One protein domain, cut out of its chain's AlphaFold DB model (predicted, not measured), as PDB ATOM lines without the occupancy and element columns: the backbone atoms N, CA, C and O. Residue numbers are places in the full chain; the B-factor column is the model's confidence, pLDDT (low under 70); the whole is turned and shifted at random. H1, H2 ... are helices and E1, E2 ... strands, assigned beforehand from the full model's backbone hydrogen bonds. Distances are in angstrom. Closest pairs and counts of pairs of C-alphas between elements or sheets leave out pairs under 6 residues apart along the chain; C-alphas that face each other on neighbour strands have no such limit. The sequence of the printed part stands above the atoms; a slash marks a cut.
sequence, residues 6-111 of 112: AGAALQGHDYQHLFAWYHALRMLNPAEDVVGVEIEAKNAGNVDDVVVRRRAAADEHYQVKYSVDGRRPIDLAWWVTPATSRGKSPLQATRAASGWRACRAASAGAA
ATOM      1  N   ALA A   6     370.348 325.168 114.241       91.44
ATOM      2  CA  ALA A   6     369.587 326.281 114.804       91.44
ATOM      3  C   ALA A   6     368.377 326.664 113.934       91.44
ATOM      4  O   ALA A   6     367.291 326.878 114.460       91.44
ATOM      5  N   GLY A   7     368.535 326.700 112.606       93.19
ATOM      6  CA  GLY A   7     367.427 326.985 111.691       93.19
ATOM      7  C   GLY A   7     366.339 325.910 111.731       93.19
ATOM      8  O   GLY A   7     365.155 326.233 111.742       93.19
ATOM      9  N   ALA A   8     366.734 324.638 111.819       91.00
ATOM     10  CA  ALA A   8     365.796 323.532 111.981       91.00
ATOM     11  C   ALA A   8     365.041 323.601 113.319       91.00
ATOM     12  O   ALA A   8     363.840 323.346 113.353       91.00
ATOM     13  N   ALA A   9     365.723 323.987 114.403       90.44
ATOM     14  CA  ALA A   9     365.097 324.172 115.710       90.44
ATOM     15  C   ALA A   9     364.074 325.320 115.709       90.44
ATOM     16  O   ALA A   9     362.968 325.142 116.208       90.44
ATOM     17  N   LEU A  10     364.407 326.466 115.098       94.88
ATOM     18  CA  LEU A  10     363.484 327.600 114.973       94.88
ATOM     19  C   LEU A  10     362.198 327.212 114.233       94.88
ATOM     20  O   LEU A  10     361.113 327.448 114.751       94.88
ATOM     21  N   GLN A  11     362.307 326.533 113.086       95.19
ATOM     22  CA  GLN A  11     361.120 326.060 112.363       95.19
ATOM     23  C   GLN A  11     360.307 325.032 113.162       95.19
ATOM     24  O   GLN A  11     359.081 325.009 113.070       95.19
ATOM     25  N   GLY A  12     360.972 324.199 113.967       93.25
ATOM     26  CA  GLY A  12     360.299 323.294 114.896       93.25
ATOM     27  C   GLY A  12     359.456 324.037 115.936       93.25
ATOM     28  O   GLY A  12     358.295 323.677 116.133       93.25
ATOM     29  N   HIS A  13     360.000 325.095 116.546       93.94
ATOM     30  CA  HIS A  13     359.252 325.940 117.484       93.94
ATOM     31  C   HIS A  13     358.099 326.682 116.798       93.94
ATOM     32  O   HIS A  13     357.000 326.736 117.342       93.94
ATOM     33  N   ASP A  14     358.301 327.206 115.584       96.31
ATOM     34  CA  ASP A  14     357.229 327.862 114.825       96.31
ATOM     35  C   ASP A  14     356.067 326.898 114.548       96.31
ATOM     36  O   ASP A  14     354.897 327.260 114.697       96.31
ATOM     37  N   TYR A  15     356.373 325.643 114.208       95.69
ATOM     38  CA  TYR A  15     355.354 324.613 114.023       95.69
ATOM     39  C   TYR A  15     354.631 324.259 115.333       95.69
ATOM     40  O   TYR A  15     353.407 324.134 115.334       95.69
ATOM     41  N   GLN A  16     355.349 324.153 116.456       95.19
ATOM     42  CA  GLN A  16     354.751 323.949 117.783       95.19
ATOM     43  C   GLN A  16     353.803 325.092 118.160       95.19
ATOM     44  O   GLN A  16     352.688 324.837 118.617       95.19
ATOM     45  N   HIS A  17     354.198 326.343 117.909       96.38
ATOM     46  CA  HIS A  17     353.338 327.502 118.127       96.38
ATOM     47  C   HIS A  17     352.102 327.476 117.229       96.38
ATOM     48  O   HIS A  17     351.003 327.731 117.714       96.38
ATOM     49  N   LEU A  18     352.245 327.127 115.947       97.50
ATOM     50  CA  LEU A  18     351.109 327.006 115.033       97.50
ATOM     51  C   LEU A  18     350.133 325.906 115.477       97.50
ATOM     52  O   LEU A  18     348.918 326.104 115.453       97.50
ATOM     53  N   PHE A  19     350.658 324.762 115.916       96.56
ATOM     54  CA  PHE A  19     349.858 323.670 116.461       96.56
ATOM     55  C   PHE A  19     349.106 324.102 117.729       96.56
ATOM     56  O   PHE A  19     347.896 323.904 117.832       96.56
ATOM     57  N   ALA A  20     349.785 324.762 118.671       96.25
ATOM     58  CA  ALA A  20     349.154 325.307 119.873       96.25
ATOM     59  C   ALA A  20     348.092 326.369 119.537       96.25
ATOM     60  O   ALA A  20     347.016 326.390 120.136       96.25
ATOM     61  N   TRP A  21     348.355 327.213 118.534       97.56
ATOM     62  CA  TRP A  21     347.433 328.250 118.075       97.56
ATOM     63  C   TRP A  21     346.112 327.671 117.562       97.56
ATOM     64  O   TRP A  21     345.049 328.202 117.879       97.56
ATOM     65  N   TYR A  22     346.146 326.544 116.846       96.94
ATOM     66  CA  TYR A  22     344.928 325.838 116.442       96.94
ATOM     67  C   TYR A  22     344.034 325.489 117.646       96.94
ATOM     68  O   TYR A  22     342.826 325.731 117.613       96.94
ATOM     69  N   HIS A  23     344.613 324.988 118.740       96.56
ATOM     70  CA  HIS A  23     343.855 324.689 119.958       96.56
ATOM     71  C   HIS A  23     343.388 325.953 120.691       96.56
ATOM     72  O   HIS A  23     342.277 325.969 121.218       96.56
ATOM     73  N   ALA A  24     344.177 327.029 120.667       96.19
ATOM     74  CA  ALA A  24     343.761 328.318 121.215       96.19
ATOM     75  C   ALA A  24     342.536 328.881 120.473       96.19
ATOM     76  O   ALA A  24     341.610 329.386 121.102       96.19
ATOM     77  N   LEU A  25     342.467 328.728 119.146       97.25
ATOM     78  CA  LEU A  25     341.280 329.108 118.373       97.25
ATOM     79  C   LEU A  25     340.050 328.272 118.751       97.25
ATOM     80  O   LEU A  25     338.945 328.809 118.800       97.25
ATOM     81  N   ARG A  26     340.221 326.983 119.079       96.75
ATOM     82  CA  ARG A  26     339.118 326.136 119.567       96.75
ATOM     83  C   ARG A  26     338.557 326.616 120.905       96.75
ATOM     84  O   ARG A  26     337.356 326.494 121.102       96.75
ATOM     85  N   MET A  27     339.364 327.230 121.776       95.44
ATOM     86  CA  MET A  27     338.868 327.831 123.028       95.44
ATOM     87  C   MET A  27     337.854 328.955 122.796       95.44
ATOM     88  O   MET A  27     337.017 329.222 123.653       95.44
ATOM     89  N   LEU A  28     337.930 329.634 121.647       95.56
ATOM     90  CA  LEU A  28     337.008 330.714 121.300       95.56
ATOM     91  C   LEU A  28     335.641 330.195 120.840       95.56
ATOM     92  O   LEU A  28     334.706 330.985 120.730       95.56
ATOM     93  N   ASN A  29     335.511 328.895 120.562       95.44
ATOM     94  CA  ASN A  29     334.248 328.272 120.194       95.44
ATOM     95  C   ASN A  29     333.550 327.708 121.449       95.44
ATOM     96  O   ASN A  29     334.018 326.713 121.997       95.44
ATOM     97  N   PRO A  30     332.401 328.258 121.885       90.06
ATOM     98  CA  PRO A  30     331.705 327.788 123.087       90.06
ATOM     99  C   PRO A  30     331.197 326.341 123.012       90.06
ATOM    100  O   PRO A  30     330.869 325.765 124.047       90.06
ATOM    101  N   ALA A  31     331.094 325.772 121.807       94.12
ATOM    102  CA  ALA A  31     330.721 324.374 121.605       94.12
ATOM    103  C   ALA A  31     331.888 323.396 121.841       94.12
ATOM    104  O   ALA A  31     331.669 322.190 121.909       94.12
ATOM    105  N   GLU A  32     333.121 323.895 121.947       94.56
ATOM    106  CA  GLU A  32     334.314 323.083 122.169       94.56
ATOM    107  C   GLU A  32     334.641 322.961 123.660       94.56
ATOM    108  O   GLU A  32     334.509 323.901 124.444       94.56
ATOM    109  N   ASP A  33     335.159 321.799 124.045       94.94
ATOM    110  CA  ASP A  33     335.546 321.498 125.425       94.94
ATOM    111  C   ASP A  33     336.970 321.983 125.768       94.94
ATOM    112  O   ASP A  33     337.672 321.328 126.522       94.94
ATOM    113  N   VAL A  34     337.471 323.068 125.169       96.44
ATOM    114  CA  VAL A  34     338.849 323.551 125.406       96.44
ATOM    115  C   VAL A  34     338.832 324.785 126.303       96.44
ATOM    116  O   VAL A  34     338.174 325.773 125.986       96.44
ATOM    117  N   VAL A  35     339.578 324.752 127.410       96.19
ATOM    118  CA  VAL A  35     339.639 325.851 128.397       96.19
ATOM    119  C   VAL A  35     341.036 326.427 128.603       96.19
ATOM    120  O   VAL A  35     341.179 327.464 129.246       96.19
ATOM    121  N   GLY A  36     342.068 325.798 128.046       94.88
ATOM    122  CA  GLY A  36     343.436 326.291 128.139       94.88
ATOM    123  C   GLY A  36     344.382 325.564 127.197       94.88
ATOM    124  O   GLY A  36     344.130 324.427 126.800       94.88
ATOM    125  N   VAL A  37     345.485 326.228 126.864       94.62
ATOM    126  CA  VAL A  37     346.605 325.646 126.123       94.62
ATOM    127  C   VAL A  37     347.897 326.068 126.813       94.62
ATOM    128  O   VAL A  37     348.118 327.254 127.050       94.62
ATOM    129  N   GLU A  38     348.743 325.099 127.139       92.88
ATOM    130  CA  GLU A  38     350.071 325.312 127.711       92.88
ATOM    131  C   GLU A  38     351.128 324.816 126.724       92.88
ATOM    132  O   GLU A  38     350.978 323.750 126.131       92.88
ATOM    133  N   ILE A  39     352.204 325.581 126.560       91.81
ATOM    134  CA  ILE A  39     353.370 325.221 125.745       91.81
ATOM    135  C   ILE A  39     354.532 324.984 126.709       91.81
ATOM    136  O   ILE A  39     354.736 325.800 127.611       91.81
ATOM    137  N   GLU A  40     355.271 323.883 126.544       85.50
ATOM    138  CA  GLU A  40     356.366 323.487 127.449       85.50
ATOM    139  C   GLU A  40     355.920 323.451 128.927       85.50
ATOM    140  O   GLU A  40     356.522 324.056 129.825       85.50
ATOM    141  N   ALA A  41     354.795 322.776 129.185       78.25
ATOM    142  CA  ALA A  41     354.136 322.759 130.485       78.25
ATOM    143  C   ALA A  41     355.048 322.174 131.582       78.25
ATOM    144  O   ALA A  41     355.302 320.971 131.648       78.25
ATOM    145  N   LYS A  42     355.496 323.028 132.516       64.31
ATOM    146  CA  LYS A  42     356.493 322.678 133.554       64.31
ATOM    147  C   LYS A  42     356.118 321.470 134.424       64.31
ATOM    148  O   LYS A  42     357.007 320.775 134.908       64.31
ATOM    149  N   ASN A  43     354.823 321.231 134.629       63.66
ATOM    150  CA  ASN A  43     354.307 320.226 135.564       63.66
ATOM    151  C   ASN A  43     353.634 319.025 134.882       63.66
ATOM    152  O   ASN A  43     353.169 318.127 135.578       63.66
ATOM    153  N   ALA A  44     353.582 318.979 133.549       59.22
ATOM    154  CA  ALA A  44     352.894 317.908 132.819       59.22
ATOM    155  C   ALA A  44     353.766 316.645 132.626       59.22
ATOM    156  O   ALA A  44     353.340 315.618 132.106       59.22
ATOM    157  N   GLY A  45     354.999 316.676 133.142       55.91
ATOM    158  CA  GLY A  45     356.007 315.662 132.870       55.91
ATOM    159  C   GLY A  45     356.708 315.934 131.537       55.91
ATOM    160  O   GLY A  45     356.318 316.794 130.763       55.91
ATOM    161  N   ASN A  46     357.792 315.212 131.255       55.56
ATOM    162  CA  ASN A  46     358.607 315.445 130.046       55.56
ATOM    163  C   ASN A  46     357.980 314.814 128.788       55.56
ATOM    164  O   ASN A  46     358.689 314.198 127.988       55.56
ATOM    165  N   VAL A  47     356.653 314.831 128.706       57.28
ATOM    166  CA  VAL A  47     355.871 314.193 127.643       57.28
ATOM    167  C   VAL A  47     355.242 315.243 126.728       57.28
ATOM    168  O   VAL A  47     354.963 314.920 125.577       57.28
ATOM    169  N   ASP A  48     355.141 316.496 127.180       67.50
ATOM    170  CA  ASP A  48     354.253 317.460 126.540       67.50
ATOM    171  C   ASP A  48     354.990 318.698 126.061       67.50
ATOM    172  O   ASP A  48     355.378 319.567 126.842       67.50
ATOM    173  N   ASP A  49     355.116 318.778 124.741       85.38
ATOM    174  CA  ASP A  49     355.482 320.010 124.055       85.38
ATOM    175  C   ASP A  49     354.269 320.977 124.104       85.38
ATOM    176  O   ASP A  49     354.436 322.193 124.228       85.38
ATOM    177  N   VAL A  50     353.038 320.439 124.050       91.62
ATOM    178  CA  VAL A  50     351.769 321.177 124.192       91.62
ATOM    179  C   VAL A  50     350.769 320.379 125.037       91.62
ATOM    180  O   VAL A  50     350.544 319.196 124.781       91.62
ATOM    181  N   VAL A  51     350.119 321.033 126.003       91.56
ATOM    182  CA  VAL A  51     348.996 320.478 126.782       91.56
ATOM    183  C   VAL A  51     347.732 321.265 126.475       91.56
ATOM    184  O   VAL A  51     347.728 322.494 126.532       91.56
ATOM    185  N   VAL A  52     346.645 320.560 126.182       93.56
ATOM    186  CA  VAL A  52     345.326 321.144 125.941       93.56
ATOM    187  C   VAL A  52     344.432 320.796 127.119       93.56
ATOM    188  O   VAL A  52     344.113 319.629 127.348       93.56
ATOM    189  N   ARG A  53     344.035 321.825 127.867       92.69
ATOM    190  CA  ARG A  53     343.183 321.692 129.046       92.69
ATOM    191  C   ARG A  53     341.726 321.592 128.637       92.69
ATOM    192  O   ARG A  53     341.240 322.426 127.863       92.69
ATOM    193  N   ARG A  54     341.032 320.595 129.176       93.31
ATOM    194  CA  ARG A  54     339.621 320.325 128.884       93.31
ATOM    195  C   ARG A  54     338.732 320.695 130.073       93.31
ATOM    196  O   ARG A  54     339.195 320.711 131.210       93.31
ATOM    197  N   ARG A  55     337.470 321.072 129.824       93.19
ATOM    198  CA  ARG A  55     336.537 321.405 130.920       93.19
ATOM    199  C   ARG A  55     335.971 320.143 131.551       93.19
ATOM    200  O   ARG A  55     335.872 320.079 132.771       93.19
ATOM    201  N   ALA A  56     335.537 319.204 130.713       92.25
ATOM    202  CA  ALA A  56     334.854 317.986 131.138       92.25
ATOM    203  C   ALA A  56     335.625 316.711 130.773       92.25
ATOM    204  O   ALA A  56     335.593 315.744 131.532       92.25
ATOM    205  N   ALA A  57     336.305 316.683 129.625       90.88
ATOM    206  CA  ALA A  57     337.144 315.559 129.229       90.88
ATOM    207  C   ALA A  57     338.508 315.569 129.944       90.88
ATOM    208  O   ALA A  57     338.880 316.529 130.615       90.88
ATOM    209  N   ALA A  58     339.273 314.488 129.776       89.12
ATOM    210  CA  ALA A  58     340.669 314.456 130.196       89.12
ATOM    211  C   ALA A  58     341.518 315.399 129.331       89.12
ATOM    212  O   ALA A  58     341.284 315.524 128.127       89.12
ATOM    213  N   ASP A  59     342.532 316.008 129.943       90.00
ATOM    214  CA  ASP A  59     343.504 316.832 129.230       90.00
ATOM    215  C   ASP A  59     344.207 316.036 128.123       90.00
ATOM    216  O   ASP A  59     344.501 314.843 128.262       90.00
ATOM    217  N   GLU A  60     344.492 316.713 127.015       89.44
ATOM    218  CA  GLU A  60     345.226 316.127 125.898       89.44
ATOM    219  C   GLU A  60     346.688 316.570 125.944       89.44
ATOM    220  O   GLU A  60     347.018 317.732 126.183       89.44
ATOM    221  N   HIS A  61     347.560 315.607 125.686       87.44
ATOM    222  CA  HIS A  61     348.994 315.679 125.897       87.44
ATOM    223  C   HIS A  61     349.683 315.421 124.559       87.44
ATOM    224  O   HIS A  61     349.574 314.323 124.003       87.44
ATOM    225  N   TYR A  62     350.331 316.446 124.003       88.50
ATOM    226  CA  TYR A  62     350.891 316.401 122.658       88.50
ATOM    227  C   TYR A  62     352.404 316.533 122.662       88.50
ATOM    228  O   TYR A  62     352.991 317.484 123.178       88.50
ATOM    229  N   GLN A  63     353.016 315.602 121.941       86.81
ATOM    230  CA  GLN A  63     354.391 315.696 121.510       86.81
ATOM    231  C   GLN A  63     354.437 316.118 120.045       86.81
ATOM    232  O   GLN A  63     354.015 315.379 119.155       86.81
ATOM    233  N   VAL A  64     354.975 317.304 119.792       89.94
ATOM    234  CA  VAL A  64     355.039 317.909 118.468       89.94
ATOM    235  C   VAL A  64     356.426 317.661 117.887       89.94
ATOM    236  O   VAL A  64     357.456 317.927 118.512       89.94
ATOM    237  N   LYS A  65     356.485 317.101 116.678       89.38
ATOM    238  CA  LYS A  65     357.746 316.858 115.972       89.38
ATOM    239  C   LYS A  65     357.662 317.401 114.559       89.38
ATOM    240  O   LYS A  65     356.635 317.293 113.899       89.38
ATOM    241  N   TYR A  66     358.767 317.986 114.119       90.69
ATOM    242  CA  TYR A  66     358.880 318.662 112.838       90.69
ATOM    243  C   TYR A  66     360.081 318.112 112.070       90.69
ATOM    244  O   TYR A  66     361.151 317.908 112.647       90.69
ATOM    245  N   SER A  67     359.899 317.865 110.772       90.75
ATOM    246  CA  SER A  67     360.981 317.483 109.866       90.75
ATOM    247  C   SER A  67     361.181 318.572 108.825       90.75
ATOM    248  O   SER A  67     360.258 318.933 108.100       90.75
ATOM    249  N   VAL A  68     362.423 319.035 108.710       89.44
ATOM    250  CA  VAL A  68     362.875 319.925 107.631       89.44
ATOM    251  C   VAL A  68     363.179 319.163 106.336       89.44
ATOM    252  O   VAL A  68     363.488 319.769 105.312       89.44
ATOM    253  N   ASP A  69     363.139 317.826 106.380       85.31
ATOM    254  CA  ASP A  69     363.397 316.942 105.246       85.31
ATOM    255  C   ASP A  69     362.188 316.038 104.989       85.31
ATOM    256  O   ASP A  69     362.016 314.991 105.617       85.31
ATOM    257  N   GLY A  70     361.363 316.429 104.019       81.50
ATOM    258  CA  GLY A  70     360.171 315.678 103.618       81.50
ATOM    259  C   GLY A  70     360.458 314.327 102.951       81.50
ATOM    260  O   GLY A  70     359.527 313.568 102.705       81.50
ATOM    261  N   ARG A  71     361.724 313.989 102.662       87.69
ATOM    262  CA  ARG A  71     362.097 312.679 102.092       87.69
ATOM    263  C   ARG A  71     362.102 311.566 103.136       87.69
ATOM    264  O   ARG A  71     362.167 310.395 102.772       87.69
ATOM    265  N   ARG A  72     362.099 311.922 104.424       82.88
ATOM    266  CA  ARG A  72     362.089 310.978 105.542       82.88
ATOM    267  C   ARG A  72     360.880 311.271 106.426       82.88
ATOM    268  O   ARG A  72     360.890 312.289 107.120       82.88
ATOM    269  N   PRO A  73     359.843 310.420 106.402       87.06
ATOM    270  CA  PRO A  73     358.702 310.602 107.282       87.06
ATOM    271  C   PRO A  73     359.119 310.417 108.747       87.06
ATOM    272  O   PRO A  73     360.022 309.639 109.061       87.06
ATOM    273  N   ILE A  74     358.438 311.127 109.646       89.12
ATOM    274  CA  ILE A  74     358.482 310.840 111.081       89.12
ATOM    275  C   ILE A  74     357.463 309.727 111.330       89.12
ATOM    276  O   ILE A  74     356.274 309.988 111.500       89.12
ATOM    277  N   ASP A  75     357.926 308.484 111.280       90.12
ATOM    278  CA  ASP A  75     357.114 307.279 111.441       90.12
ATOM    279  C   ASP A  75     357.515 306.484 112.697       90.12
ATOM    280  O   ASP A  75     358.332 306.919 113.515       90.12
ATOM    281  N   LEU A  76     356.935 305.294 112.875       89.44
ATOM    282  CA  LEU A  76     357.278 304.428 114.002       89.44
ATOM    283  C   LEU A  76     358.768 304.049 114.011       89.44
ATOM    284  O   LEU A  76     359.365 303.985 115.085       89.44
ATOM    285  N   ALA A  77     359.374 303.816 112.843       91.25
ATOM    286  CA  ALA A  77     360.784 303.451 112.752       91.25
ATOM    287  C   ALA A  77     361.673 304.594 113.250       91.25
ATOM    288  O   ALA A  77     362.612 304.344 114.007       91.25
ATOM    289  N   TRP A  78     361.340 305.842 112.914       90.19
ATOM    290  CA  TRP A  78     362.005 307.021 113.466       90.19
ATOM    291  C   TRP A  78     361.904 307.077 114.998       90.19
ATOM    292  O   TRP A  78     362.902 307.324 115.671       90.19
ATOM    293  N   TRP A  79     360.731 306.777 115.565       88.12
ATOM    294  CA  TRP A  79     360.506 306.808 117.015       88.12
ATOM    295  C   TRP A  79     361.316 305.774 117.794       88.12
ATOM    296  O   TRP A  79     361.792 306.069 118.894       88.12
ATOM    297  N   VAL A  80     361.447 304.560 117.260       90.81
ATOM    298  CA  VAL A  80     362.046 303.429 117.987       90.81
ATOM    299  C   VAL A  80     363.522 303.211 117.673       90.81
ATOM    300  O   VAL A  80     364.187 302.499 118.423       90.81
ATOM    301  N   THR A  81     364.054 303.845 116.627       91.12
ATOM    302  CA  THR A  81     365.448 303.675 116.201       91.12
ATOM    303  C   THR A  81     366.360 304.713 116.861       91.12
ATOM    304  O   THR A  81     366.177 305.915 116.663       91.12
ATOM    305  N   PRO A  82     367.373 304.297 117.640       90.50
ATOM    306  CA  PRO A  82     368.394 305.209 118.138       90.50
ATOM    307  C   PRO A  82     369.225 305.833 117.015       90.50
ATOM    308  O   PRO A  82     369.627 305.153 116.075       90.50
ATOM    309  N   ALA A  83     369.568 307.116 117.158       85.06
ATOM    310  CA  ALA A  83     370.459 307.798 116.213       85.06
ATOM    311  C   ALA A  83     371.912 307.278 116.267       85.06
ATOM    312  O   ALA A  83     372.676 307.468 115.323       85.06
ATOM    313  N   THR A  84     372.309 306.635 117.370       88.62
ATOM    314  CA  THR A  84     373.630 306.017 117.556       88.62
ATOM    315  C   THR A  84     373.483 304.673 118.267       88.62
ATOM    316  O   THR A  84     372.531 304.468 119.015       88.62
ATOM    317  N   SER A  85     374.445 303.761 118.095       84.50
ATOM    318  CA  SER A  85     374.386 302.400 118.668       84.50
ATOM    319  C   SER A  85     374.326 302.348 120.200       84.50
ATOM    320  O   SER A  85     373.874 301.355 120.760       84.50
ATOM    321  N   ARG A  86     374.772 303.410 120.881       87.00
ATOM    322  CA  ARG A  86     374.674 303.572 122.344       87.00
ATOM    323  C   ARG A  86     373.643 304.627 122.767       87.00
ATOM    324  O   ARG A  86     373.541 304.942 123.949       87.00
ATOM    325  N   GLY A  87     372.934 305.220 121.809       85.19
ATOM    326  CA  GLY A  87     371.953 306.271 122.046       85.19
ATOM    327  C   GLY A  87     370.598 305.719 122.479       85.19
ATOM    328  O   GLY A  87     370.303 304.536 122.322       85.19
ATOM    329  N   LYS A  88     369.748 306.607 122.994       85.56
ATOM    330  CA  LYS A  88     368.316 306.338 123.159       85.56
ATOM    331  C   LYS A  88     367.596 306.632 121.846       85.56
ATOM    332  O   LYS A  88     367.968 307.574 121.145       85.56
ATOM    333  N   SER A  89     366.558 305.865 121.533       88.38
ATOM    334  CA  SER A  89     365.608 306.266 120.492       88.38
ATOM    335  C   SER A  89     364.800 307.491 120.933       88.38
ATOM    336  O   SER A  89     364.707 307.743 122.139       88.38
ATOM    337  N   PRO A  90     364.193 308.258 120.011       85.88
ATOM    338  CA  PRO A  90     363.311 309.365 120.382       85.88
ATOM    339  C   PRO A  90     362.225 308.962 121.393       85.88
ATOM    340  O   PRO A  90     361.983 309.678 122.366       85.88
ATOM    341  N   LEU A  91     361.650 307.764 121.255       83.81
ATOM    342  CA  LEU A  91     360.645 307.236 122.183       83.81
ATOM    343  C   LEU A  91     361.212 306.892 123.574       83.81
ATOM    344  O   LEU A  91     360.494 306.916 124.567       83.81
ATOM    345  N   GLN A  92     362.499 306.560 123.672       81.56
ATOM    346  CA  GLN A  92     363.180 306.323 124.952       81.56
ATOM    347  C   GLN A  92     363.743 307.608 125.578       81.56
ATOM    348  O   GLN A  92     363.958 307.670 126.792       81.56
ATOM    349  N   ALA A  93     364.085 308.594 124.744       74.69
ATOM    350  CA  ALA A  93     364.616 309.888 125.159       74.69
ATOM    351  C   ALA A  93     363.520 310.764 125.766       74.69
ATOM    352  O   ALA A  93     363.746 311.440 126.771       74.69
ATOM    353  N   THR A  94     362.316 310.680 125.209       64.31
ATOM    354  CA  THR A  94     361.112 311.129 125.899       64.31
ATOM    355  C   THR A  94     361.020 310.329 127.190       64.31
ATOM    356  O   THR A  94     361.158 309.105 127.182       64.31
ATOM    357  N   ARG A  95     360.869 310.982 128.354       56.47
ATOM    358  CA  ARG A  95     360.787 310.269 129.651       56.47
ATOM    359  C   ARG A  95     359.426 309.565 129.802       56.47
ATOM    360  O   ARG A  95     358.808 309.582 130.865       56.47
ATOM    361  N   ALA A  96     358.953 308.950 128.721       47.94
ATOM    362  CA  ALA A  96     357.630 308.406 128.537       47.94
ATOM    363  C   ALA A  96     357.327 307.283 129.542       47.94
ATOM    364  O   ALA A  96     356.213 307.165 130.035       47.94
ATOM    365  N   ALA A  97     358.335 306.522 129.970       46.28
ATOM    366  CA  ALA A  97     358.127 305.474 130.963       46.28
ATOM    367  C   ALA A  97     357.743 306.003 132.363       46.28
ATOM    368  O   ALA A  97     357.129 305.259 133.122       46.28
ATOM    369  N   SER A  98     358.081 307.240 132.737       45.66
ATOM    370  CA  SER A  98     357.671 307.837 134.020       45.66
ATOM    371  C   SER A  98     356.525 308.840 133.859       45.66
ATOM    372  O   SER A  98     355.603 308.823 134.671       45.66
ATOM    373  N   GLY A  99     356.514 309.630 132.781       51.72
ATOM    374  CA  GLY A  99     355.444 310.594 132.498       51.72
ATOM    375  C   GLY A  99     354.102 309.945 132.153       51.72
ATOM    376  O   GLY A  99     353.091 310.308 132.739       51.72
ATOM    377  N   TRP A 100     354.073 308.888 131.331       50.41
ATOM    378  CA  TRP A 100     352.806 308.226 130.979       50.41
ATOM    379  C   TRP A 100     352.140 307.538 132.170       50.41
ATOM    380  O   TRP A 100     350.929 307.349 132.161       50.41
ATOM    381  N   ARG A 101     352.901 307.141 133.199       52.00
ATOM    382  CA  ARG A 101     352.326 306.629 134.455       52.00
ATOM    383  C   ARG A 101     351.670 307.748 135.265       52.00
ATOM    384  O   ARG A 101     350.590 307.528 135.798       52.00
ATOM    385  N   ALA A 102     352.279 308.934 135.294       51.31
ATOM    386  CA  ALA A 102     351.706 310.116 135.932       51.31
ATOM    387  C   ALA A 102     350.457 310.630 135.187       51.31
ATOM    388  O   ALA A 102     349.431 310.843 135.826       51.31
ATOM    389  N   CYS A 103     350.485 310.711 133.850       49.97
ATOM    390  CA  CYS A 103     349.319 311.088 133.035       49.97
ATOM    391  C   CYS A 103     348.147 310.107 133.217       49.97
ATOM    392  O   CYS A 103     346.993 310.522 133.307       49.97
ATOM    393  N   ARG A 104     348.428 308.800 133.341       51.97
ATOM    394  CA  ARG A 104     347.403 307.777 133.624       51.97
ATOM    395  C   ARG A 104     346.786 307.928 135.018       51.97
ATOM    396  O   ARG A 104     345.606 307.666 135.188       51.97
ATOM    397  N   ALA A 105     347.573 308.341 136.012       52.56
ATOM    398  CA  ALA A 105     347.079 308.582 137.367       52.56
ATOM    399  C   ALA A 105     346.228 309.862 137.453       52.56
ATOM    400  O   ALA A 105     345.188 309.855 138.106       52.56
ATOM    401  N   ALA A 106     346.626 310.932 136.755       53.41
ATOM    402  CA  ALA A 106     345.871 312.185 136.699       53.41
ATOM    403  C   ALA A 106     344.507 312.017 136.001       53.41
ATOM    404  O   ALA A 106     343.498 312.512 136.491       53.41
ATOM    405  N   SER A 107     344.461 311.252 134.906       48.88
ATOM    406  CA  SER A 107     343.209 310.928 134.204       48.88
ATOM    407  C   SER A 107     342.304 309.962 134.982       48.88
ATOM    408  O   SER A 107     341.087 310.063 134.881       48.88
ATOM    409  N   ALA A 108     342.865 309.068 135.807       50.75
ATOM    410  CA  ALA A 108     342.085 308.188 136.682       50.75
ATOM    411  C   ALA A 108     341.471 308.914 137.896       50.75
ATOM    412  O   ALA A 108     340.417 308.509 138.374       50.75
ATOM    413  N   GLY A 109     342.104 309.986 138.389       43.59
ATOM    414  CA  GLY A 109     341.593 310.789 139.509       43.59
ATOM    415  C   GLY A 109     340.455 311.747 139.144       43.59
ATOM    416  O   GLY A 109     339.719 312.163 140.029       43.59
ATOM    417  N   ALA A 110     340.284 312.075 137.860       44.44
ATOM    418  CA  ALA A 110     339.191 312.921 137.367       44.44
ATOM    419  C   ALA A 110     337.864 312.158 137.153       44.44
ATOM    420  O   ALA A 110     336.855 312.766 136.808       44.44
ATOM    421  N   ALA A 111     337.866 310.831 137.335       37.88
ATOM    422  CA  ALA A 111     336.711 309.949 137.144       37.88
ATOM    423  C   ALA A 111     336.069 309.457 138.464       37.88
ATOM    424  O   ALA A 111     335.296 308.497 138.439       37.88
TER     425      ALA A 111
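Overview. This is residues 6 to 111 of the 112 residues of an uncharacterized protein of Sorangium cellulosum (UniProt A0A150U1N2). A small sheet of three strands has the long helix H1 packed along one face, mainly over its E1 edge, while the other face has no named helix. Past E3 a long link leads to the short helices H2 and H3, which touch each other away from the sheet, and H4 lies beyond the E3 edge with almost no contact to the rest. The printed part has 106 residues, with four named helices and three named strands in the order H1 E1 E2 E3 H2 H3 H4; the sheet's order is E1 - E2 - E3, all antiparallel, and the class is mixed, helices and strands. The whole is elongated, spanning 46 by 30 by 22 A, and only just loose, close to compact, with a radius of gyration of the C-alphas of 15.6 A.

Along the chain. Find C-alpha 6 at (369.587, 326.281, 114.804); from there H1 runs through residues 6 to 27, 31.8 A long. Next come E1, residues 34 to 39, 14.6 A, and E2, residues 50 to 54, 13.1 A. E3, residues 60 to 62, begins at C-alpha 60, (345.226, 316.127, 125.898). Then read on to H2, residues 76 to 80, and H3, residues 90 to 93. H4, residues 96 to 109, is 19.6 A long and ends at C-alpha 109, (341.593, 310.789, 139.509).

Arrangement. Start at the sheet, a meander, each strand the antiparallel neighbour of the one before. In the hairpin E1 and E2, at 161 degrees, look for N 38 and O 51, 2.9 A apart, within hydrogen-bond range. In the hairpin E2 and E3, at 171 degrees, N 52 and O 60 are 2.9 A apart, also within that range. H1 is on the sheet at a height of 8.8 A, making two layers, a helix on one face of a sheet. It runs along the strands, at 9 degrees to E1 on the local plane, over E1 and only just over E2, on which 3 of its C-alphas fall. The closest C-alphas of H1 and E1 are those of Met 27 and Val 34, 4.9 A apart. H2 and H3 touch, closest at the C-alphas of Trp 79 and Pro 90, 5.1 A apart. H3 and H4 meet only through their link. H4 is not on the sheet, and E3 and H4 are only just apart, at 8.5 A. Every O i to N i+4 pair is within hydrogen-bond range in H2, 17 of 18 are in H1 and 9 of 10 in H4; H3 is too short for such a pair.

Size, cuts and confidence. The two C-alphas farthest apart are those of Pro 30 and Ser 85, 49.9 A. The printed part has no cut, and its long link is E3 to H2, residues 63 to 75. In the B-factor column the mean pLDDT of the printed part is 81.9; look for low confidence, under 70, at residues 42 to 48 and 94 to 111.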